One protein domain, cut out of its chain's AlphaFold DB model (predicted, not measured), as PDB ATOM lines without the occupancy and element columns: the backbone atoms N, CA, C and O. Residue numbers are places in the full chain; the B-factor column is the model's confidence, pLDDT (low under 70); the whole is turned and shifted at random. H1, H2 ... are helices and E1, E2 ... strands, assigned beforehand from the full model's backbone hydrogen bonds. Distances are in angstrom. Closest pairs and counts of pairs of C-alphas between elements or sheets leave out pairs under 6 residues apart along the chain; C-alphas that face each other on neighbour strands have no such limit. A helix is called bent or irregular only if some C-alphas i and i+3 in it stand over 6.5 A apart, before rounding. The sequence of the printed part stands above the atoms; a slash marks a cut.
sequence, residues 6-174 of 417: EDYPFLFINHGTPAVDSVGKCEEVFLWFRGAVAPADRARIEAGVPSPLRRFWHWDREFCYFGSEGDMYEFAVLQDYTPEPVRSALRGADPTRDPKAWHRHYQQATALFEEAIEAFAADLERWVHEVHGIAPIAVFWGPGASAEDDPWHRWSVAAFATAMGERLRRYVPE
ATOM      1  N   GLU A   6      28.370 -27.376  23.170       78.88
ATOM      2  CA  GLU A   6      27.948 -27.377  21.767       78.88
ATOM      3  C   GLU A   6      28.242 -28.710  21.063       78.88
ATOM      4  O   GLU A   6      27.530 -29.065  20.127       78.88
ATOM      5  N   ASP A   7      29.221 -29.478  21.551       84.69
ATOM      6  CA  ASP A   7      29.580 -30.784  20.994       84.69
ATOM      7  C   ASP A   7      28.535 -31.858  21.356       84.69
ATOM      8  O   ASP A   7      28.373 -32.828  20.620       84.69
ATOM      9  N   TYR A   8      27.800 -31.674  22.466       91.44
ATOM     10  CA  TYR A   8      26.849 -32.639  23.040       91.44
ATOM     11  C   TYR A   8      25.477 -31.995  23.314       91.44
ATOM     12  O   TYR A   8      25.199 -31.556  24.437       91.44
ATOM     13  N   PRO A   9      24.570 -31.951  22.318       92.44
ATOM     14  CA  PRO A   9      23.317 -31.181  22.395       92.44
ATOM     15  C   PRO A   9      22.341 -31.647  23.495       92.44
ATOM     16  O   PRO A   9      21.439 -30.907  23.914       92.44
ATOM     17  N   PHE A  10      22.509 -32.875  23.985       94.88
ATOM     18  CA  PHE A  10      21.732 -33.480  25.064       94.88
ATOM     19  C   PHE A  10      22.552 -34.559  25.778       94.88
ATOM     20  O   PHE A  10      23.592 -34.992  25.284       94.88
ATOM     21  N   LEU A  11      22.083 -35.005  26.946       93.94
ATOM     22  CA  LEU A  11      22.706 -36.113  27.669       93.94
ATOM     23  C   LEU A  11      22.411 -37.416  26.924       93.94
ATOM     24  O   LEU A  11      21.249 -37.788  26.824       93.94
ATOM     25  N   PHE A  12      23.434 -38.097  26.425       93.44
ATOM     26  CA  PHE A  12      23.327 -39.392  25.761       93.44
ATOM     27  C   PHE A  12      23.998 -40.457  26.644       93.44
ATOM     28  O   PHE A  12      25.198 -40.723  26.571       93.44
ATOM     29  N   ILE A  13      23.207 -41.053  27.537       90.88
ATOM     30  CA  ILE A  13      23.629 -42.191  28.361       90.88
ATOM     31  C   ILE A  13      23.707 -43.422  27.464       90.88
ATOM     32  O   ILE A  13      22.848 -43.632  26.615       90.88
ATOM     33  N   ASN A  14      24.746 -44.225  27.658       89.50
ATOM     34  CA  ASN A  14      25.121 -45.331  26.779       89.50
ATOM     35  C   ASN A  14      25.333 -44.936  25.298       89.50
ATOM     36  O   ASN A  14      24.919 -45.663  24.400       89.50
ATOM     37  N   HIS A  15      25.966 -43.784  25.042       91.31
ATOM     38  CA  HIS A  15      26.384 -43.381  23.695       91.31
ATOM     39  C   HIS A  15      27.538 -44.240  23.151       91.31
ATOM     40  O   HIS A  15      28.454 -44.590  23.894       91.31
ATOM     41  N   GLY A  16      27.512 -44.523  21.847       84.94
ATOM     42  CA  GLY A  16      28.512 -45.314  21.126       84.94
ATOM     43  C   GLY A  16      27.959 -46.643  20.609       84.94
ATOM     44  O   GLY A  16      26.796 -46.983  20.834       84.94
ATOM     45  N   THR A  17      28.798 -47.410  19.911       82.94
ATOM     46  CA  THR A  17      28.421 -48.736  19.406       82.94
ATOM     47  C   THR A  17      28.177 -49.689  20.582       82.94
ATOM     48  O   THR A  17      29.090 -49.898  21.390       82.94
ATOM     49  N   PRO A  18      26.980 -50.289  20.702       79.94
ATOM     50  CA  PRO A  18      26.713 -51.278  21.736       79.94
ATOM     51  C   PRO A  18      27.677 -52.464  21.632       79.94
ATOM     52  O   PRO A  18      27.929 -52.977  20.543       79.94
ATOM     53  N   ALA A  19      28.185 -52.957  22.762       79.38
ATOM     54  CA  ALA A  19      28.939 -54.208  22.751       79.38
ATOM     55  C   ALA A  19      28.008 -55.362  22.347       79.38
ATOM     56  O   ALA A  19      26.906 -55.463  22.892       79.38
ATOM     57  N   VAL A  20      28.464 -56.255  21.463       78.88
ATOM     58  CA  VAL A  20      27.717 -57.441  20.992       78.88
ATOM     59  C   VAL A  20      27.058 -58.195  22.152       78.88
ATOM     60  O   VAL A  20      25.849 -58.425  22.150       78.88
ATOM     61  N   ASP A  21      27.831 -58.456  23.209       74.56
ATOM     62  CA  ASP A  21      27.389 -59.187  24.405       74.56
ATOM     63  C   ASP A  21      26.356 -58.429  25.267       74.56
ATOM     64  O   ASP A  21      25.760 -59.001  26.184       74.56
ATOM     65  N   SER A  22      26.148 -57.134  25.009       70.75
ATOM     66  CA  SER A  22      25.228 -56.264  25.755       70.75
ATOM     67  C   SER A  22      23.895 -56.022  25.040       70.75
ATOM     68  O   SER A  22      22.897 -55.723  25.694       70.75
ATOM     69  N   VAL A  23      23.847 -56.208  23.716       70.06
ATOM     70  CA  VAL A  23      22.673 -55.915  22.873       70.06
ATOM     71  C   VAL A  23      21.495 -56.833  23.197       70.06
ATOM     72  O   VAL A  23      20.360 -56.371  23.295       70.06
ATOM     73  N   GLY A  24      21.751 -58.121  23.448       62.06
ATOM     74  CA  GLY A  24      20.711 -59.091  23.818       62.06
ATOM     75  C   GLY A  24      20.023 -58.803  25.161       62.06
ATOM     76  O   GLY A  24      18.942 -59.327  25.414       62.06
ATOM     77  N   LYS A  25      20.628 -57.948  25.999       63.09
ATOM     78  CA  LYS A  25      20.129 -57.535  27.319       63.09
ATOM     79  C   LYS A  25      19.677 -56.080  27.347       63.09
ATOM     80  O   LYS A  25      19.632 -55.484  28.418       63.09
ATOM     81  N   CYS A  26      19.414 -55.469  26.192       57.25
ATOM     82  CA  CYS A  26      18.881 -54.117  26.165       57.25
ATOM     83  C   CYS A  26      17.475 -54.119  26.781       57.25
ATOM     84  O   CYS A  26      16.487 -54.355  26.083       57.25
ATOM     85  N   GLU A  27      17.405 -53.900  28.093       58.66
ATOM     86  CA  GLU A  27      16.146 -53.929  28.821       58.66
ATOM     87  C   GLU A  27      15.316 -52.708  28.440       58.66
ATOM     88  O   GLU A  27      14.167 -52.897  28.046       58.66
ATOM     89  N   GLU A  28      15.877 -51.489  28.427       73.62
ATOM     90  CA  GLU A  28      15.096 -50.282  28.130       73.62
ATOM     91  C   GLU A  28      15.938 -49.149  27.486       73.62
ATOM     92  O   GLU A  28      17.086 -48.921  27.863       73.62
ATOM     93  N   VAL A  29      15.365 -48.435  26.509       83.44
ATOM     94  CA  VAL A  29      15.839 -47.143  25.972       83.44
ATOM     95  C   VAL A  29      14.902 -46.063  26.510       83.44
ATOM     96  O   VAL A  29      13.703 -46.303  26.673       83.44
ATOM     97  N   PHE A  30      15.411 -44.860  26.760       89.38
ATOM     98  CA  PHE A  30      14.606 -43.762  27.297       89.38
ATOM     99  C   PHE A  30      14.849 -42.453  26.555       89.38
ATOM    100  O   PHE A  30      15.991 -42.056  26.350       89.38
ATOM    101  N   LEU A  31      13.778 -41.735  26.217       91.56
ATOM    102  CA  LEU A  31      13.820 -40.333  25.807       91.56
ATOM    103  C   LEU A  31      13.092 -39.470  26.827       91.56
ATOM    104  O   LEU A  31      11.901 -39.637  27.076       91.56
ATOM    105  N   TRP A  32      13.782 -38.455  27.324       92.19
ATOM    106  CA  TRP A  32      13.195 -37.360  28.077       92.19
ATOM    107  C   TRP A  32      13.361 -36.058  27.313       92.19
ATOM    108  O   TRP A  32      14.479 -35.632  27.026       92.19
ATOM    109  N   PHE A  33      12.251 -35.378  27.055       93.06
ATOM    110  CA  PHE A  33      12.217 -34.100  26.342       93.06
ATOM    111  C   PHE A  33      12.242 -32.937  27.317       93.06
ATOM    112  O   PHE A  33      11.616 -33.026  28.371       93.06
ATOM    113  N   ARG A  34      12.915 -31.828  26.979       91.38
ATOM    114  CA  ARG A  34      13.028 -30.610  27.811       91.38
ATOM    115  C   ARG A  34      11.672 -30.007  28.205       91.38
ATOM    116  O   ARG A  34      11.614 -29.319  29.221       91.38
ATOM    117  N   GLY A  35      10.617 -30.306  27.452       90.56
ATOM    118  CA  GLY A  35       9.225 -30.025  27.794       90.56
ATOM    119  C   GLY A  35       8.266 -30.952  27.044       90.56
ATOM    120  O   GLY A  35       8.695 -31.881  26.359       90.56
ATOM    121  N   ALA A  36       6.965 -30.691  27.169       89.81
ATOM    122  CA  ALA A  36       5.926 -31.478  26.511       89.81
ATOM    123  C   ALA A  36       6.062 -31.474  24.977       89.81
ATOM    124  O   ALA A  36       6.186 -30.423  24.353       89.81
ATOM    125  N   VAL A  37       5.967 -32.662  24.374       91.25
ATOM    126  CA  VAL A  37       5.988 -32.838  22.913       91.25
ATOM    127  C   VAL A  37       4.570 -32.720  22.365       91.25
ATOM    128  O   VAL A  37       3.660 -33.394  22.869       91.25
ATOM    129  N   ALA A  38       4.370 -31.894  21.336       93.12
ATOM    130  CA  ALA A  38       3.069 -31.730  20.696       93.12
ATOM    131  C   ALA A  38       2.618 -33.036  20.008       93.12
ATOM    132  O   ALA A  38       3.454 -33.757  19.466       93.12
ATOM    133  N   PRO A  39       1.311 -33.361  19.967       91.50
ATOM    134  CA  PRO A  39       0.838 -34.619  19.380       91.50
ATOM    135  C   PRO A  39       1.277 -34.863  17.926       91.50
ATOM    136  O   PRO A  39       1.592 -35.996  17.572       91.50
ATOM    137  N   ALA A  40       1.337 -33.814  17.097       94.81
ATOM    138  CA  ALA A  40       1.799 -33.922  15.710       94.81
ATOM    139  C   ALA A  40       3.290 -34.300  15.624       94.81
ATOM    140  O   ALA A  40       3.671 -35.153  14.824       94.81
ATOM    141  N   ASP A  41       4.113 -33.718  16.496       95.56
ATOM    142  CA  ASP A  41       5.540 -34.026  16.588       95.56
ATOM    143  C   ASP A  41       5.776 -35.440  17.119       95.56
ATOM    144  O   ASP A  41       6.654 -36.136  16.619       95.56
ATOM    145  N   ARG A  42       4.948 -35.915  18.063       92.75
ATOM    146  CA  ARG A  42       5.011 -37.306  18.545       92.75
ATOM    147  C   ARG A  42       4.821 -38.306  17.413       92.75
ATOM    148  O   ARG A  42       5.639 -39.206  17.272       92.75
ATOM    149  N   ALA A  43       3.790 -38.115  16.589       91.00
ATOM    150  CA  ALA A  43       3.528 -38.987  15.445       91.00
ATOM    151  C   ALA A  43       4.684 -38.962  14.429       91.00
ATOM    152  O   ALA A  43       5.038 -39.990  13.854       91.00
ATOM    153  N   ARG A  44       5.307 -37.793  14.226       94.56
ATOM    154  CA  ARG A  44       6.487 -37.657  13.363       94.56
ATOM    155  C   ARG A  44       7.704 -38.394  13.929       94.56
ATOM    156  O   ARG A  44       8.385 -39.083  13.176       94.56
ATOM    157  N   ILE A  45       7.960 -38.263  15.230       94.00
ATOM    158  CA  ILE A  45       9.042 -38.960  15.941       94.00
ATOM    159  C   ILE A  45       8.841 -40.480  15.858       94.00
ATOM    160  O   ILE A  45       9.772 -41.192  15.489       94.00
ATOM    161  N   GLU A  46       7.620 -40.957  16.131       91.12
ATOM    162  CA  GLU A  46       7.211 -42.369  16.059       91.12
ATOM    163  C   GLU A  46       7.404 -42.986  14.670       91.12
ATOM    164  O   GLU A  46       7.823 -44.137  14.541       91.12
ATOM    165  N   ALA A  47       7.108 -42.230  13.615       92.31
ATOM    166  CA  ALA A  47       7.252 -42.714  12.247       92.31
ATOM    167  C   ALA A  47       8.718 -42.966  11.855       92.31
ATOM    168  O   ALA A  47       8.979 -43.796  10.984       92.31
ATOM    169  N   GLY A  48       9.662 -42.257  12.483       92.56
ATOM    170  CA  GLY A  48      11.096 -42.363  12.201       92.56
ATOM    171  C   GLY A  48      11.837 -43.421  13.017       92.56
ATOM    172  O   GLY A  48      13.028 -43.612  12.802       92.56
ATOM    173  N   VAL A  49      11.172 -44.088  13.962       90.94
ATOM    174  CA  VAL A  49      11.838 -44.937  14.959       90.94
ATOM    175  C   VAL A  49      12.548 -46.117  14.293       90.94
ATOM    176  O   VAL A  49      11.886 -46.916  13.617       90.94
ATOM    177  N   PRO A  50      13.859 -46.293  14.537       90.50
ATOM    178  CA  PRO A  50      14.602 -47.429  14.024       90.50
ATOM    179  C   PRO A  50      13.973 -48.748  14.466       90.50
ATOM    180  O   PRO A  50      13.452 -48.903  15.577       90.50
ATOM    181  N   SER A  51      14.034 -49.755  13.602       86.31
ATOM    182  CA  SER A  51      13.818 -51.118  14.076       86.31
ATOM    183  C   SER A  51      15.019 -51.507  14.959       86.31
ATOM    184  O   SER A  51      16.108 -51.011  14.716       86.31
ATOM    185  N   PRO A  52      14.884 -52.339  16.000       82.88
ATOM    186  CA  PRO A  52      13.668 -52.978  16.494       82.88
ATOM    187  C   PRO A  52      12.833 -52.121  17.459       82.88
ATOM    188  O   PRO A  52      11.747 -52.551  17.852       82.88
ATOM    189  N   LEU A  53      13.296 -50.919  17.813       82.81
ATOM    190  CA  LEU A  53      12.690 -50.048  18.827       82.81
ATOM    191  C   LEU A  53      11.222 -49.702  18.546       82.81
ATOM    192  O   LEU A  53      10.411 -49.660  19.469       82.81
ATOM    193  N   ARG A  54      10.838 -49.575  17.268       80.25
ATOM    194  CA  ARG A  54       9.446 -49.318  16.843       80.25
ATOM    195  C   ARG A  54       8.410 -50.319  17.367       80.25
ATOM    196  O   ARG A  54       7.217 -50.042  17.330       80.25
ATOM    197  N   ARG A  55       8.838 -51.518  17.780       69.88
ATOM    198  CA  ARG A  55       7.936 -52.589  18.232       69.88
ATOM    199  C   ARG A  55       7.466 -52.398  19.677       69.88
ATOM    200  O   ARG A  55       6.493 -53.036  20.065       69.88
ATOM    201  N   PHE A  56       8.131 -51.540  20.447       66.88
ATOM    202  CA  PHE A  56       7.953 -51.446  21.894       66.88
ATOM    203  C   PHE A  56       7.849 -49.997  22.342       66.88
ATOM    204  O   PHE A  56       8.724 -49.491  23.028       66.88
ATOM    205  N   TRP A  57       6.806 -49.306  21.898       73.44
ATOM    206  CA  TRP A  57       6.743 -47.858  22.008       73.44
ATOM    207  C   TRP A  57       5.680 -47.390  23.001       73.44
ATOM    208  O   TRP A  57       4.505 -47.750  22.887       73.44
ATOM    209  N   HIS A  58       6.084 -46.532  23.939       77.44
ATOM    210  CA  HIS A  58       5.188 -45.946  24.929       77.44
ATOM    211  C   HIS A  58       5.500 -44.467  25.178       77.44
ATOM    212  O   HIS A  58       6.657 -44.074  25.327       77.44
ATOM    213  N   TRP A  59       4.442 -43.657  25.276       79.38
ATOM    214  CA  TRP A  59       4.515 -42.238  25.622       79.38
ATOM    215  C   TRP A  59       3.904 -41.949  26.986       79.38
ATOM    216  O   TRP A  59       2.809 -42.404  27.311       79.38
ATOM    217  N   ASP A  60       4.552 -41.034  27.688       73.06
ATOM    218  CA  ASP A  60       3.959 -40.124  28.655       73.06
ATOM    219  C   ASP A  60       4.193 -38.669  28.173       73.06
ATOM    220  O   ASP A  60       4.755 -38.431  27.102       73.06
ATOM    221  N   ARG A  61       3.720 -37.655  28.905       71.56
ATOM    222  CA  ARG A  61       3.729 -36.239  28.489       71.56
ATOM    223  C   ARG A  61       5.089 -35.739  27.986       71.56
ATOM    224  O   ARG A  61       5.127 -35.060  26.961       71.56
ATOM    225  N   GLU A  62       6.163 -36.056  28.707       79.38
ATOM    226  CA  GLU A  62       7.538 -35.584  28.442       79.38
ATOM    227  C   GLU A  62       8.553 -36.729  28.329       79.38
ATOM    228  O   GLU A  62       9.765 -36.500  28.294       79.38
ATOM    229  N   PHE A  63       8.062 -37.964  28.331       80.56
ATOM    230  CA  PHE A  63       8.867 -39.166  28.448       80.56
ATOM    231  C   PHE A  63       8.405 -40.188  27.425       80.56
ATOM    232  O   PHE A  63       7.210 -40.397  27.236       80.56
ATOM    233  N   CYS A  64       9.363 -40.821  26.774       83.38
ATOM    234  CA  CYS A  64       9.140 -41.971  25.930       83.38
ATOM    235  C   CYS A  64      10.080 -43.081  26.389       83.38
ATOM    236  O   CYS A  64      11.243 -42.817  26.703       83.38
ATOM    237  N   TYR A  65       9.575 -44.309  26.446       82.31
ATOM    238  CA  TYR A  65      10.400 -45.472  26.733       82.31
ATOM    239  C   TYR A  65      10.207 -46.553  25.686       82.31
ATOM    240  O   TYR A  65       9.147 -46.674  25.060       82.31
ATOM    241  N   PHE A  66      11.260 -47.350  25.556       76.12
ATOM    242  CA  PHE A  66      11.338 -48.486  24.670       76.12
ATOM    243  C   PHE A  66      11.861 -49.664  25.455       76.12
ATOM    244  O   PHE A  66      12.819 -49.489  26.188       76.12
ATOM    245  N   GLY A  67      11.309 -50.855  25.286       62.09
ATOM    246  CA  GLY A  67      11.853 -52.030  25.964       62.09
ATOM    247  C   GLY A  67      11.422 -53.313  25.288       62.09
ATOM    248  O   GLY A  67      10.243 -53.508  25.017       62.09
ATOM    249  N   SER A  68      12.373 -54.188  24.976       58.47
ATOM    250  CA  SER A  68      12.069 -55.497  24.398       58.47
ATOM    251  C   SER A  68      11.460 -56.417  25.456       58.47
ATOM    252  O   SER A  68      11.951 -56.467  26.581       58.47
ATOM    253  N   GLU A  69      10.466 -57.239  25.095       53.50
ATOM    254  CA  GLU A  69      10.023 -58.376  25.924       53.50
ATOM    255  C   GLU A  69      11.086 -59.514  25.951       53.50
ATOM    256  O   GLU A  69      10.801 -60.670  25.630       53.50
ATOM    257  N   GLY A  70      12.330 -59.203  26.334       59.00
ATOM    258  CA  GLY A  70      13.423 -60.159  26.563       59.00
ATOM    259  C   GLY A  70      14.440 -60.306  25.424       59.00
ATOM    260  O   GLY A  70      14.573 -59.420  24.579       59.00
ATOM    261  N   ASP A  71      15.136 -61.455  25.422       64.81
ATOM    262  CA  ASP A  71      16.322 -61.853  24.622       64.81
ATOM    263  C   ASP A  71      16.171 -61.793  23.076       64.81
ATOM    264  O   ASP A  71      16.987 -62.336  22.337       64.81
ATOM    265  N   MET A  72      15.114 -61.177  22.546       72.81
ATOM    266  CA  MET A  72      14.816 -61.103  21.110       72.81
ATOM    267  C   MET A  72      15.442 -59.886  20.413       72.81
ATOM    268  O   MET A  72      15.292 -59.739  19.198       72.81
ATOM    269  N   TYR A  73      16.119 -59.010  21.160       79.56
ATOM    270  CA  TYR A  73      16.648 -57.752  20.634       79.56
ATOM    271  C   TYR A  73      17.757 -57.978  19.595       79.56
ATOM    272  O   TYR A  73      17.674 -57.443  18.491       79.56
ATOM    273  N   GLU A  74      18.720 -58.860  19.894       84.88
ATOM    274  CA  GLU A  74      19.757 -59.317  18.952       84.88
ATOM    275  C   GLU A  74      19.135 -59.821  17.646       84.88
ATOM    276  O   GLU A  74      19.480 -59.363  16.558       84.88
ATOM    277  N   PHE A  75      18.158 -60.723  17.752       85.56
ATOM    278  CA  PHE A  75      17.510 -61.301  16.582       85.56
ATOM    279  C   PHE A  75      16.822 -60.235  15.725       85.56
ATOM    280  O   PHE A  75      16.857 -60.308  14.499       85.56
ATOM    281  N   ALA A  76      16.203 -59.238  16.352       87.12
ATOM    282  CA  ALA A  76      15.513 -58.183  15.632       87.12
ATOM    283  C   ALA A  76      16.492 -57.205  14.948       87.12
ATOM    284  O   ALA A  76      16.228 -56.803  13.816       87.12
ATOM    285  N   VAL A  77      17.645 -56.910  15.563       89.94
ATOM    286  CA  VAL A  77      18.749 -56.187  14.901       89.94
ATOM    287  C   VAL A  77      19.248 -56.983  13.693       89.94
ATOM    288  O   VAL A  77      19.280 -56.456  12.584       89.94
ATOM    289  N   LEU A  78      19.531 -58.279  13.855       90.56
ATOM    290  CA  LEU A  78      19.955 -59.147  12.752       90.56
ATOM    291  C   LEU A  78      18.933 -59.178  11.607       90.56
ATOM    292  O   LEU A  78      19.299 -59.086  10.436       90.56
ATOM    293  N   GLN A  79      17.642 -59.264  11.927       89.62
ATOM    294  CA  GLN A  79      16.567 -59.283  10.935       89.62
ATOM    295  C   GLN A  79      16.445 -58.007  10.109       89.62
ATOM    296  O   GLN A  79      15.860 -58.079   9.027       89.62
ATOM    297  N   ASP A  80      16.922 -56.872  10.616       91.31
ATOM    298  CA  ASP A  80      16.675 -55.562  10.021       91.31
ATOM    299  C   ASP A  80      17.958 -54.863   9.545       91.31
ATOM    300  O   ASP A  80      17.865 -54.069   8.614       91.31
ATOM    301  N   TYR A  81      19.145 -55.227  10.044       94.00
ATOM    302  CA  TYR A  81      20.421 -54.578   9.693       94.00
ATOM    303  C   TYR A  81      21.452 -55.489   9.014       94.00
ATOM    304  O   TYR A  81      22.464 -54.988   8.530       94.00
ATOM    305  N   THR A  82      21.204 -56.798   8.881       94.50
ATOM    306  CA  THR A  82      22.045 -57.644   8.007       94.50
ATOM    307  C   THR A  82      21.771 -57.373   6.514       94.50
ATOM    308  O   THR A  82      20.727 -56.809   6.163       94.50
ATOM    309  N   PRO A  83      22.670 -57.774   5.592       94.88
ATOM    310  CA  PRO A  83      22.437 -57.655   4.154       94.88
ATOM    311  C   PRO A  83      21.157 -58.364   3.691       94.88
ATOM    312  O   PRO A  83      20.807 -59.439   4.182       94.88
ATOM    313  N   GLU A  84      20.482 -57.804   2.682       94.56
ATOM    314  CA  GLU A  84      19.176 -58.289   2.210       94.56
ATOM    315  C   GLU A  84      19.112 -59.795   1.889       94.56
ATOM    316  O   GLU A  84      18.139 -60.432   2.302       94.56
ATOM    317  N   PRO A  85      20.120 -60.422   1.242       94.25
ATOM    318  CA  PRO A  85      20.094 -61.866   1.010       94.25
ATOM    319  C   PRO A  85      19.996 -62.686   2.306       94.25
ATOM    320  O   PRO A  85      19.278 -63.685   2.351       94.25
ATOM    321  N   VAL A  86      20.674 -62.246   3.371       92.00
ATOM    322  CA  VAL A  86      20.670 -62.908   4.684       92.00
ATOM    323  C   VAL A  86      19.344 -62.663   5.401       92.00
ATOM    324  O   VAL A  86      18.730 -63.617   5.883       92.00
ATOM    325  N   ARG A  87      18.840 -61.418   5.393       92.19
ATOM    326  CA  ARG A  87      17.519 -61.077   5.958       92.19
ATOM    327  C   ARG A  87      16.402 -61.892   5.319       92.19
ATOM    328  O   ARG A  87      15.567 -62.453   6.028       92.19
ATOM    329  N   SER A  88      16.389 -61.969   3.990       92.25
ATOM    330  CA  SER A  88      15.378 -62.702   3.226       92.25
ATOM    331  C   SER A  88      15.410 -64.199   3.548       92.25
ATOM    332  O   SER A  88      14.372 -64.787   3.861       92.25
ATOM    333  N   ALA A  89      16.605 -64.801   3.596       91.38
ATOM    334  CA  ALA A  89      16.770 -66.202   3.977       91.38
ATOM    335  C   ALA A  89      16.316 -66.479   5.422       91.38
ATOM    336  O   ALA A  89      15.617 -67.461   5.678       91.38
ATOM    337  N   LEU A  90      16.647 -65.588   6.364       89.38
ATOM    338  CA  LEU A  90      16.249 -65.715   7.768       89.38
ATOM    339  C   LEU A  90      14.731 -65.572   7.962       89.38
ATOM    340  O   LEU A  90      14.145 -66.311   8.748       89.38
ATOM    341  N   ARG A  91      14.083 -64.646   7.240       88.12
ATOM    342  CA  ARG A  91      12.622 -64.437   7.277       88.12
ATOM    343  C   ARG A  91      11.848 -65.562   6.584       88.12
ATOM    344  O   ARG A  91      10.743 -65.883   7.012       88.12
ATOM    345  N   GLY A  92      12.409 -66.148   5.526       88.81
ATOM    346  CA  GLY A  92      11.806 -67.266   4.794       88.81
ATOM    347  C   GLY A  92      11.905 -68.613   5.514       88.81
ATOM    348  O   GLY A  92      11.153 -69.536   5.195       88.81
ATOM    349  N   ALA A  93      12.808 -68.743   6.487       87.56
ATOM    350  CA  ALA A  93      12.972 -69.965   7.258       87.56
ATOM    351  C   ALA A  93      11.952 -70.052   8.404       87.56
ATOM    352  O   ALA A  93      11.929 -69.218   9.306       87.56
ATOM    353  N   ASP A  94      11.131 -71.104   8.398       84.69
ATOM    354  CA  ASP A  94      10.190 -71.391   9.481       84.69
ATOM    355  C   ASP A  94      10.865 -72.304  10.524       84.69
ATOM    356  O   ASP A  94      11.094 -73.486  10.236       84.69
ATOM    357  N   PRO A  95      11.158 -71.811  11.745       79.38
ATOM    358  CA  PRO A  95      11.830 -72.600  12.777       79.38
ATOM    359  C   PRO A  95      11.006 -73.809  13.247       79.38
ATOM    360  O   PRO A  95      11.556 -74.716  13.870       79.38
ATOM    361  N   THR A  96       9.700 -73.850  12.962       81.50
ATOM    362  CA  THR A  96       8.823 -74.977  13.308       81.50
ATOM    363  C   THR A  96       8.810 -76.067  12.241       81.50
ATOM    364  O   THR A  96       8.665 -77.243  12.579       81.50
ATOM    365  N   ARG A  97       8.989 -75.698  10.965       86.69
ATOM    366  CA  ARG A  97       8.992 -76.636   9.831       86.69
ATOM    367  C   ARG A  97      10.389 -77.149   9.506       86.69
ATOM    368  O   ARG A  97      10.544 -78.344   9.279       86.69
ATOM    369  N   ASP A  98      11.390 -76.269   9.503       87.94
ATOM    370  CA  ASP A  98      12.788 -76.623   9.243       87.94
ATOM    371  C   ASP A  98      13.742 -75.888  10.207       87.94
ATOM    372  O   ASP A  98      14.384 -74.892   9.849       87.94
ATOM    373  N   PRO A  99      13.885 -76.393  11.446       80.12
ATOM    374  CA  PRO A  99      14.764 -75.785  12.439       80.12
ATOM    375  C   PRO A  99      16.242 -75.800  12.022       80.12
ATOM    376  O   PRO A  99      17.012 -74.959  12.482       80.12
ATOM    377  N   LYS A 100      16.664 -76.733  11.154       83.81
ATOM    378  CA  LYS A 100      18.062 -76.816  10.700       83.81
ATOM    379  C   LYS A 100      18.369 -75.734   9.674       83.81
ATOM    380  O   LYS A 100      19.417 -75.100   9.774       83.81
ATOM    381  N   ALA A 101      17.485 -75.518   8.700       85.12
ATOM    382  CA  ALA A 101      17.636 -74.412   7.759       85.12
ATOM    383  C   ALA A 101      17.595 -73.068   8.487       85.12
ATOM    384  O   ALA A 101      18.508 -72.265   8.301       85.12
ATOM    385  N   TRP A 102      16.625 -72.875   9.389       90.06
ATOM    386  CA  TRP A 102      16.551 -71.669  10.211       90.06
ATOM    387  C   TRP A 102      17.847 -71.428  10.993       90.06
ATOM    388  O   TRP A 102      18.411 -70.341  10.918       90.06
ATOM    389  N   HIS A 103      18.383 -72.454  11.665       86.12
ATOM    390  CA  HIS A 103      19.615 -72.306  12.440       86.12
ATOM    391  C   HIS A 103      20.833 -71.960  11.570       86.12
ATOM    392  O   HIS A 103      21.647 -71.137  11.977       86.12
ATOM    393  N   ARG A 104      20.951 -72.521  10.356       90.12
ATOM    394  CA  ARG A 104      22.030 -72.148   9.419       90.12
ATOM    395  C   ARG A 104      21.943 -70.683   8.998       90.12
ATOM    396  O   ARG A 104      22.962 -70.003   8.985       90.12
ATOM    397  N   HIS A 105      20.746 -70.191   8.683       89.44
ATOM    398  CA  HIS A 105      20.555 -68.780   8.334       89.44
ATOM    399  C   HIS A 105      20.781 -67.858   9.533       89.44
ATOM    400  O   HIS A 105      21.382 -66.799   9.383       89.44
ATOM    401  N   TYR A 106      20.385 -68.285  10.734       88.31
ATOM    402  CA  TYR A 106      20.690 -67.566  11.967       88.31
ATOM    403  C   TYR A 106      22.204 -67.465  12.206       88.31
ATOM    404  O   TYR A 106      22.698 -66.382  12.493       88.31
ATOM    405  N   GLN A 107      22.960 -68.552  12.017       89.12
ATOM    406  CA  GLN A 107      24.425 -68.537  12.117       89.12
ATOM    407  C   GLN A 107      25.072 -67.605  11.083       89.12
ATOM    408  O   GLN A 107      25.990 -66.867  11.425       89.12
ATOM    409  N   GLN A 108      24.576 -67.605   9.839       90.19
ATOM    410  CA  GLN A 108      25.031 -66.669   8.803       90.19
ATOM    411  C   GLN A 108      24.777 -65.212   9.202       90.19
ATOM    412  O   GLN A 108      25.647 -64.376   9.004       90.19
ATOM    413  N   ALA A 109      23.613 -64.916   9.786       90.19
ATOM    414  CA  ALA A 109      23.304 -63.583  10.293       90.19
ATOM    415  C   ALA A 109      24.189 -63.207  11.490       90.19
ATOM    416  O   ALA A 109      24.731 -62.111  11.522       90.19
ATOM    417  N   THR A 110      24.394 -64.130  12.432       88.44
ATOM    418  CA  THR A 110      25.221 -63.911  13.635       88.44
ATOM    419  C   THR A 110      26.677 -63.603  13.271       88.44
ATOM    420  O   THR A 110      27.322 -62.802  13.936       88.44
ATOM    421  N   ALA A 111      27.192 -64.187  12.185       91.19
ATOM    422  CA  ALA A 111      28.527 -63.874  11.675       91.19
ATOM    423  C   ALA A 111      28.682 -62.414  11.202       91.19
ATOM    424  O   ALA A 111      29.806 -61.948  11.075       91.19
ATOM    425  N   LEU A 112      27.570 -61.712  10.958       92.94
ATOM    426  CA  LEU A 112      27.505 -60.309  10.537       92.94
ATOM    427  C   LEU A 112      26.946 -59.412  11.657       92.94
ATOM    428  O   LEU A 112      26.431 -58.324  11.396       92.94
ATOM    429  N   PHE A 113      26.940 -59.889  12.908       90.94
ATOM    430  CA  PHE A 113      26.235 -59.192  13.982       90.94
ATOM    431  C   PHE A 113      26.912 -57.879  14.381       90.94
ATOM    432  O   PHE A 113      26.213 -56.896  14.605       90.94
ATOM    433  N   GLU A 114      28.245 -57.834  14.410       90.50
ATOM    434  CA  GLU A 114      29.006 -56.603  14.679       90.50
ATOM    435  C   GLU A 114      28.644 -55.498  13.676       90.50
ATOM    436  O   GLU A 114      28.215 -54.416  14.071       90.50
ATOM    437  N   GLU A 115      28.683 -55.812  12.381       93.38
ATOM    438  CA  GLU A 115      28.333 -54.893  11.290       93.38
ATOM    439  C   GLU A 115      26.865 -54.440  11.374       93.38
ATOM    440  O   GLU A 115      26.536 -53.274  11.149       93.38
ATOM    441  N   ALA A 116      25.961 -55.357  11.735       92.94
ATOM    442  CA  ALA A 116      24.551 -55.045  11.933       92.94
ATOM    443  C   ALA A 116      24.323 -54.117  13.140       92.94
ATOM    444  O   ALA A 116      23.465 -53.235  13.076       92.94
ATOM    445  N   ILE A 117      25.081 -54.292  14.227       90.81
ATOM    446  CA  ILE A 117      25.029 -53.417  15.404       90.81
ATOM    447  C   ILE A 117      25.574 -52.031  15.071       90.81
ATOM    448  O   ILE A 117      24.960 -51.046  15.470       90.81
ATOM    449  N   GLU A 118      26.675 -51.932  14.329       91.62
ATOM    450  CA  GLU A 118      27.217 -50.645  13.879       91.62
ATOM    451  C   GLU A 118      26.213 -49.893  13.000       91.62
ATOM    452  O   GLU A 118      25.948 -48.710  13.223       91.62
ATOM    453  N   ALA A 119      25.584 -50.589  12.048       93.50
ATOM    454  CA  ALA A 119      24.550 -50.004  11.202       93.50
ATOM    455  C   ALA A 119      23.324 -49.550  12.013       93.50
ATOM    456  O   ALA A 119      22.772 -48.479  11.752       93.50
ATOM    457  N   PHE A 120      22.915 -50.334  13.014       92.25
ATOM    458  CA  PHE A 120      21.840 -49.964  13.932       92.25
ATOM    459  C   PHE A 120      22.210 -48.755  14.803       92.25
ATOM    460  O   PHE A 120      21.400 -47.843  14.944       92.25
ATOM    461  N   ALA A 121      23.424 -48.713  15.357       90.69
ATOM    462  CA  ALA A 121      23.909 -47.602  16.169       90.69
ATOM    463  C   ALA A 121      23.935 -46.292  15.369       90.69
ATOM    464  O   ALA A 121      23.433 -45.279  15.848       90.69
ATOM    465  N   ALA A 122      24.420 -46.332  14.125       93.06
ATOM    466  CA  ALA A 122      24.427 -45.171  13.237       93.06
ATOM    467  C   ALA A 122      23.008 -44.688  12.883       93.06
ATOM    468  O   ALA A 122      22.745 -43.484  12.847       93.06
ATOM    469  N   ASP A 123      22.074 -45.613  12.636       94.75
ATOM    470  CA  ASP A 123      20.668 -45.282  12.379       94.75
ATOM    471  C   ASP A 123      19.997 -44.660  13.615       94.75
ATOM    472  O   ASP A 123      19.297 -43.649  13.517       94.75
ATOM    473  N   LEU A 124      20.276 -45.215  14.796       92.75
ATOM    474  CA  LEU A 124      19.790 -44.700  16.068       92.75
ATOM    475  C   LEU A 124      20.316 -43.299  16.369       92.75
ATOM    476  O   LEU A 124      19.531 -42.433  16.755       92.75
ATOM    477  N   GLU A 125      21.618 -43.078  16.192       93.25
ATOM    478  CA  GLU A 125      22.253 -41.781  16.405       93.25
ATOM    479  C   GLU A 125      21.657 -40.733  15.457       93.25
ATOM    480  O   GLU A 125      21.179 -39.684  15.898       93.25
ATOM    481  N   ARG A 126      21.557 -41.050  14.160       96.31
ATOM    482  CA  ARG A 126      20.883 -40.185  13.184       96.31
ATOM    483  C   ARG A 126      19.463 -39.838  13.632       96.31
ATOM    484  O   ARG A 126      19.098 -38.664  13.661       96.31
ATOM    485  N   TRP A 127      18.669 -40.846  13.987       95.50
ATOM    486  CA  TRP A 127      17.285 -40.643  14.396       95.50
ATOM    487  C   TRP A 127      17.178 -39.783  15.661       95.50
ATOM    488  O   TRP A 127      16.377 -38.853  15.685       95.50
ATOM    489  N   VAL A 128      17.995 -40.005  16.698       95.44
ATOM    490  CA  VAL A 128      17.908 -39.197  17.929       95.44
ATOM    491  C   VAL A 128      18.284 -37.731  17.677       95.44
ATOM    492  O   VAL A 128      17.676 -36.832  18.264       95.44
ATOM    493  N   HIS A 129      19.207 -37.462  16.749       96.12
ATOM    494  CA  HIS A 129      19.502 -36.101  16.298       96.12
ATOM    495  C   HIS A 129      18.316 -35.461  15.562       96.12
ATOM    496  O   HIS A 129      17.979 -34.307  15.837       96.12
ATOM    497  N   GLU A 130      17.637 -36.200  14.681       97.31
ATOM    498  CA  GLU A 130      16.408 -35.730  14.027       97.31
ATOM    499  C   GLU A 130      15.306 -35.431  15.052       97.31
ATOM    500  O   GLU A 130      14.659 -34.383  14.987       97.31
ATOM    501  N   VAL A 131      15.133 -36.308  16.047       96.19
ATOM    502  CA  VAL A 131      14.182 -36.108  17.144       96.19
ATOM    503  C   VAL A 131      14.523 -34.859  17.947       96.19
ATOM    504  O   VAL A 131      13.619 -34.072  18.222       96.19
ATOM    505  N   HIS A 132      15.798 -34.625  18.269       97.06
ATOM    506  CA  HIS A 132      16.225 -33.413  18.970       97.06
ATOM    507  C   HIS A 132      15.887 -32.135  18.189       97.06
ATOM    508  O   HIS A 132      15.522 -31.126  18.797       97.06
ATOM    509  N   GLY A 133      15.963 -32.181  16.855       96.94
ATOM    510  CA  GLY A 133      15.551 -31.083  15.979       96.94
ATOM    511  C   GLY A 133      14.037 -30.832  15.951       96.94
ATOM    512  O   GLY A 133      13.616 -29.704  15.704       96.94
ATOM    513  N   ILE A 134      13.216 -31.855  16.217       96.88
ATOM    514  CA  ILE A 134      11.750 -31.741  16.319       96.88
ATOM    515  C   ILE A 134      11.345 -31.252  17.716       96.88
ATOM    516  O   ILE A 134      10.576 -30.304  17.855       96.88
ATOM    517  N   ALA A 135      11.862 -31.905  18.754       96.25
ATOM    518  CA  ALA A 135      11.578 -31.611  20.148       96.25
ATOM    519  C   ALA A 135      12.874 -31.729  20.969       96.25
ATOM    520  O   ALA A 135      13.449 -32.818  21.040       96.25
ATOM    521  N   PRO A 136      13.331 -30.653  21.640       96.12
ATOM    522  CA  PRO A 136      14.609 -30.673  22.340       96.12
ATOM    523  C   PRO A 136      14.679 -31.771  23.402       96.12
ATOM    524  O   PRO A 136      13.929 -31.772  24.381       96.12
ATOM    525  N   ILE A 137      15.629 -32.683  23.233       95.25
ATOM    526  CA  ILE A 137      15.916 -33.763  24.180       95.25
ATOM    527  C   ILE A 137      16.704 -33.201  25.374       95.25
ATOM    528  O   ILE A 137      17.581 -32.345  25.238       95.25
ATOM    529  N   ALA A 138      16.353 -33.660  26.572       93.44
ATOM    530  CA  ALA A 138      17.118 -33.455  27.796       93.44
ATOM    531  C   ALA A 138      18.055 -34.642  28.044       93.44
ATOM    532  O   ALA A 138      19.255 -34.451  28.233       93.44
ATOM    533  N   VAL A 139      17.495 -35.855  28.010       93.50
ATOM    534  CA  VAL A 139      18.225 -37.113  28.174       93.50
ATOM    535  C   VAL A 139      17.749 -38.099  27.124       93.50
ATOM    536  O   VAL A 139      16.550 -38.325  26.983       93.50
ATOM    537  N   PHE A 140      18.698 -38.719  26.445       93.62
ATOM    538  CA  PHE A 140      18.525 -39.976  25.755       93.62
ATOM    539  C   PHE A 140      19.350 -41.047  26.468       93.62
ATOM    540  O   PHE A 140      20.515 -40.826  26.792       93.62
ATOM    541  N   TRP A 141      18.747 -42.193  26.743       91.44
ATOM    542  CA  TRP A 141      19.425 -43.361  27.279       91.44
ATOM    543  C   TRP A 141      19.354 -44.454  26.223       91.44
ATOM    544  O   TRP A 141      18.285 -45.016  26.003       91.44
ATOM    545  N   GLY A 142      20.477 -44.704  25.552       88.94
ATOM    546  CA  GLY A 142      20.593 -45.634  24.440       88.94
ATOM    547  C   GLY A 142      20.602 -47.117  24.841       88.94
ATOM    548  O   GLY A 142      20.752 -47.458  26.018       88.94
ATOM    549  N   PRO A 143      20.449 -48.015  23.854       80.06
ATOM    550  CA  PRO A 143      20.408 -49.454  24.057       80.06
ATOM    551  C   PRO A 143      21.794 -50.034  24.381       80.06
ATOM    552  O   PRO A 143      22.747 -49.829  23.636       80.06
ATOM    553  N   GLY A 144      21.887 -50.833  25.447       74.44
ATOM    554  CA  GLY A 144      23.106 -51.571  25.821       74.44
ATOM    555  C   GLY A 144      24.097 -50.767  26.665       74.44
ATOM    556  O   GLY A 144      23.861 -49.607  26.965       74.44
ATOM    557  N   ALA A 145      25.195 -51.391  27.098       67.38
ATOM    558  CA  ALA A 145      26.276 -50.702  27.806       67.38
ATOM    559  C   ALA A 145      27.281 -50.188  26.768       67.38
ATOM    560  O   ALA A 145      27.835 -50.985  26.006       67.38
ATOM    561  N   SER A 146      27.498 -48.874  26.709       64.44
ATOM    562  CA  SER A 146      28.545 -48.312  25.857       64.44
ATOM    563  C   SER A 146      29.929 -48.708  26.360       64.44
ATOM    564  O   SER A 146      30.109 -49.058  27.531       64.44
ATOM    565  N   ALA A 147      30.937 -48.589  25.494       65.94
ATOM    566  CA  ALA A 147      32.316 -48.573  25.956       65.94
ATOM    567  C   ALA A 147      32.476 -47.449  26.997       65.94
ATOM    568  O   ALA A 147      32.123 -46.299  26.729       65.94
ATOM    569  N   GLU A 148      33.003 -47.774  28.181       69.94
ATOM    570  CA  GLU A 148      33.216 -46.818  29.287       69.94
ATOM    571  C   GLU A 148      34.065 -45.597  28.867       69.94
ATOM    572  O   GLU A 148      34.054 -44.558  29.532       69.94
ATOM    573  N   ASP A 149      34.775 -45.710  27.744       82.00
ATOM    574  CA  ASP A 149      35.677 -44.702  27.201       82.00
ATOM    575  C   ASP A 149      35.010 -43.677  26.266       82.00
ATOM    576  O   ASP A 149      35.669 -42.701  25.896       82.00
ATOM    577  N   ASP A 150      33.726 -43.832  25.913       87.44
ATOM    578  CA  ASP A 150      33.039 -42.867  25.047       87.44
ATOM    579  C   ASP A 150      32.925 -41.475  25.722       87.44
ATOM    580  O   ASP A 150      32.363 -41.340  26.820       87.44
ATOM    581  N   PRO A 151      33.468 -40.399  25.115       90.44
ATOM    582  CA  PRO A 151      33.483 -39.079  25.739       90.44
ATOM    583  C   PRO A 151      32.093 -38.489  26.015       90.44
ATOM    584  O   PRO A 151      31.917 -37.854  27.063       90.44
ATOM    585  N   TRP A 152      31.119 -38.716  25.127       92.06
ATOM    586  CA  TRP A 152      29.755 -38.208  25.283       92.06
ATOM    587  C   TRP A 152      29.034 -38.958  26.404       92.06
ATOM    588  O   TRP A 152      28.430 -38.326  27.276       92.06
ATOM    589  N   HIS A 153      29.191 -40.280  26.483       90.31
ATOM    590  CA  HIS A 153      28.689 -41.093  27.585       90.31
ATOM    591  C   HIS A 153      29.210 -40.597  28.939       90.31
ATOM    592  O   HIS A 153      28.419 -40.300  29.835       90.31
ATOM    593  N   ARG A 154      30.533 -40.447  29.097       88.94
ATOM    594  CA  ARG A 154      31.134 -40.028  30.379       88.94
ATOM    595  C   ARG A 154      30.657 -38.650  30.821       88.94
ATOM    596  O   ARG A 154      30.350 -38.452  31.997       88.94
ATOM    597  N   TRP A 155      30.593 -37.699  29.886       90.88
ATOM    598  CA  TRP A 155      30.040 -36.375  30.165       90.88
ATOM    599  C   TRP A 155      28.569 -36.472  30.583       90.88
ATOM    600  O   TRP A 155      28.174 -35.884  31.592       90.88
ATOM    601  N   SER A 156      27.785 -37.279  29.865       91.31
ATOM    602  CA  SER A 156      26.361 -37.466  30.131       91.31
ATOM    603  C   SER A 156      26.120 -38.067  31.511       91.31
ATOM    604  O   SER A 156      25.309 -37.533  32.258       91.31
ATOM    605  N   VAL A 157      26.860 -39.111  31.899       87.50
ATOM    606  CA  VAL A 157      26.768 -39.738  33.229       87.50
ATOM    607  C   VAL A 157      27.118 -38.745  34.338       87.50
ATOM    608  O   VAL A 157      26.393 -38.657  35.330       87.50
ATOM    609  N   ALA A 158      28.181 -37.954  34.165       85.44
ATOM    610  CA  ALA A 158      28.582 -36.950  35.151       85.44
ATOM    611  C   ALA A 158      27.522 -35.846  35.333       85.44
ATOM    612  O   ALA A 158      27.304 -35.372  36.449       85.44
ATOM    613  N   ALA A 159      26.842 -35.453  34.254       86.50
ATOM    614  CA  ALA A 159      25.805 -34.422  34.277       86.50
ATOM    615  C   ALA A 159      24.394 -34.958  34.606       86.50
ATOM    616  O   ALA A 159      23.519 -34.185  35.010       86.50
ATOM    617  N   PHE A 160      24.166 -36.271  34.485       87.00
ATOM    618  CA  PHE A 160      22.851 -36.903  34.618       87.00
ATOM    619  C   PHE A 160      22.203 -36.663  35.982       87.00
ATOM    620  O   PHE A 160      21.031 -36.292  36.047       87.00
ATOM    621  N   ALA A 161      22.958 -36.812  37.075       77.69
ATOM    622  CA  ALA A 161      22.431 -36.636  38.430       77.69
ATOM    623  C   ALA A 161      21.857 -35.226  38.654       77.69
ATOM    624  O   ALA A 161      20.791 -35.073  39.254       77.69
ATOM    625  N   THR A 162      22.524 -34.198  38.122       79.50
ATOM    626  CA  THR A 162      22.060 -32.807  38.198       79.50
ATOM    627  C   THR A 162      20.775 -32.615  37.393       79.50
ATOM    628  O   THR A 162      19.784 -32.118  37.931       79.50
ATOM    629  N   ALA A 163      20.757 -33.082  36.138       80.81
ATOM    630  CA  ALA A 163      19.594 -32.962  35.259       80.81
ATOM    631  C   ALA A 163      18.362 -33.706  35.807       80.81
ATOM    632  O   ALA A 163      17.246 -33.176  35.800       80.81
ATOM    633  N   MET A 164      18.556 -34.912  36.347       79.31
ATOM    634  CA  MET A 164      17.482 -35.685  36.969       79.31
ATOM    635  C   MET A 164      17.033 -35.086  38.296       79.31
ATOM    636  O   MET A 164      15.835 -35.046  38.563       79.31
ATOM    637  N   GLY A 165      17.950 -34.567  39.114       75.50
ATOM    638  CA  GLY A 165      17.609 -33.937  40.388       75.50
ATOM    639  C   GLY A 165      16.711 -32.706  40.230       75.50
ATOM    640  O   GLY A 165      15.831 -32.468  41.057       75.50
ATOM    641  N   GLU A 166      16.890 -31.909  39.175       77.06
ATOM    642  CA  GLU A 166      15.986 -30.794  38.854       77.06
ATOM    643  C   GLU A 166      14.603 -31.261  38.400       77.06
ATOM    644  O   GLU A 166      13.592 -30.689  38.807       77.06
ATOM    645  N   ARG A 167      14.544 -32.325  37.597       73.50
ATOM    646  CA  ARG A 167      13.275 -32.890  37.126       73.50
ATOM    647  C   ARG A 167      12.494 -33.575  38.225       73.50
ATOM    648  O   ARG A 167      11.315 -33.287  38.392       73.50
ATOM    649  N   LEU A 168      13.135 -34.447  38.994       71.25
ATOM    650  CA  LEU A 168      12.493 -35.146  40.101       71.25
ATOM    651  C   LEU A 168      11.908 -34.140  41.101       71.25
ATOM    652  O   LEU A 168      10.791 -34.329  41.562       71.25
ATOM    653  N   ARG A 169      12.564 -32.996  41.336       71.94
ATOM    654  CA  ARG A 169      11.986 -31.901  42.138       71.94
ATOM    655  C   ARG A 169      10.659 -31.355  41.589       71.94
ATOM    656  O   ARG A 169       9.816 -30.949  42.380       71.94
ATOM    657  N   ARG A 170      10.446 -31.363  40.269       70.94
ATOM    658  CA  ARG A 170       9.171 -30.968  39.636       70.94
ATOM    659  C   ARG A 170       8.108 -32.066  39.687       70.94
ATOM    660  O   ARG A 170       6.929 -31.740  39.721       70.94
ATOM    661  N   TYR A 171       8.517 -33.337  39.684       64.25
ATOM    662  CA  TYR A 171       7.615 -34.499  39.697       64.25
ATOM    663  C   TYR A 171       7.228 -34.979  41.100       64.25
ATOM    664  O   TYR A 171       6.186 -35.608  41.264       64.25
ATOM    665  N   VAL A 172       8.007 -34.624  42.126       64.62
ATOM    666  CA  VAL A 172       7.727 -34.961  43.526       64.62
ATOM    667  C   VAL A 172       7.229 -33.760  44.373       64.62
ATOM    668  O   VAL A 172       7.756 -33.558  45.468       64.62
ATOM    669  N   PRO A 173       6.223 -32.943  43.972       52.31
ATOM    670  CA  PRO A 173       5.684 -31.931  44.885       52.31
ATOM    671  C   PRO A 173       4.617 -32.445  45.869       52.31
ATOM    672  O   PRO A 173       4.304 -31.723  46.807       52.31
ATOM    673  N   GLU A 174       4.049 -33.653  45.723       50.22
ATOM    674  CA  GLU A 174       2.778 -33.977  46.419       50.22
ATOM    675  C   GLU A 174       2.823 -35.062  47.519       50.22
ATOM    676  O   GLU A 174       1.839 -35.226  48.237       50.22
TER     677      GLU A 174
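AT A GLANCE: This is residues 6 to 174 of the 417 residues of an uncharacterized protein of Myxococcaceae bacterium (UniProt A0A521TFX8). A small five-stranded sheet and, at the far end of an elongated domain, a head of three short helices, H3, H4 and H5, are spanned by the long helix H6, which runs from H3 in the head to the sheet and grazes it with residues 125 to 132. Beside edge strand E1 stands the first arm of the bent helix H7, and residues 168 to 174 stick out. The printed part has 169 residues with seven named helices and five named strands, in the order E1 H1 E2 H2 E3 E4 H3 H4 H5 H6 E5 H7, class mixed, helices and strands. The sheet, in order E1 E5 E2 E4 E3, is mixed; the whole is compact, with a radius of gyration of the C-alphas of 17.6 A, and spans 57 by 36 by 29 A.

IN THESE COORDINATES: Find C-alpha 11 at (22.706, -36.113, 27.669), where E1, residues 11 to 13, begins. Next come H1, 20 to 23; E2, 29 to 33, 13.5 A long; H2, 39 to 47, 12.6 A; E3, 57 to 59; and E4, 63 to 66. Then read H3, 73 to 81, 12.0 A; H4, 84 to 92, 11.9 A; and H5, 99 to 110, 15.9 A. From C-alpha 113 at (26.235, -59.192, 13.982), H6 runs 31.1 A to residue 134. E5 is 137 to 141. H7, 151 to 171, was assigned as one helix by its hydrogen bonds but is bent: C-alphas 158 and 161 are 7.0 A apart. Its arms, H7a, 151 to 158, and H7b, 161 to 171, stand at 52 degrees; H7b ends at (7.615, -34.499, 39.697).

HOW THE PARTS SIT: In the sheet, E1 and E5 are parallel, with N 13 and O 140 at 2.8 A. E5 and E2 are antiparallel, N 32 to O 139 being 2.8 A, as are E2 and E4, N 31 to O 64 being 2.8 A. E3 and E4 form an antiparallel hairpin, with N 65 and O 58 at 3.1 A. E2, H2 and E3 make a split strand-helix-strand unit, two strands running the same way with E4 between them, its crossover right-handed. H7a is at the sheet's level, 2.1 A in height; C-alphas 11 and 156, the closest of E1 and H7a, are 4.6 A apart. H6, the hub, touches H3 about perpendicular at 84 degrees, closest at C-alphas 81 and 116, 4.7 A. H4 and H5 form a helical hairpin at a shallow tilt of 28 degrees. Every O i to N i+4 pair is within hydrogen-bond range in H2, H3, H4, H5, H6 and H7a, and 6 of 7 in H7b.

THE WHOLE: The C-alphas of Ala 101 and Glu 174, the two farthest apart, are 57.9 A apart. The printed part has no cut, and no link is long. Mean pLDDT of the printed part is 84.7; residues 24 to 27, 55 to 56, 67 to 71, 145 to 148 and 171 to 174 are under 70.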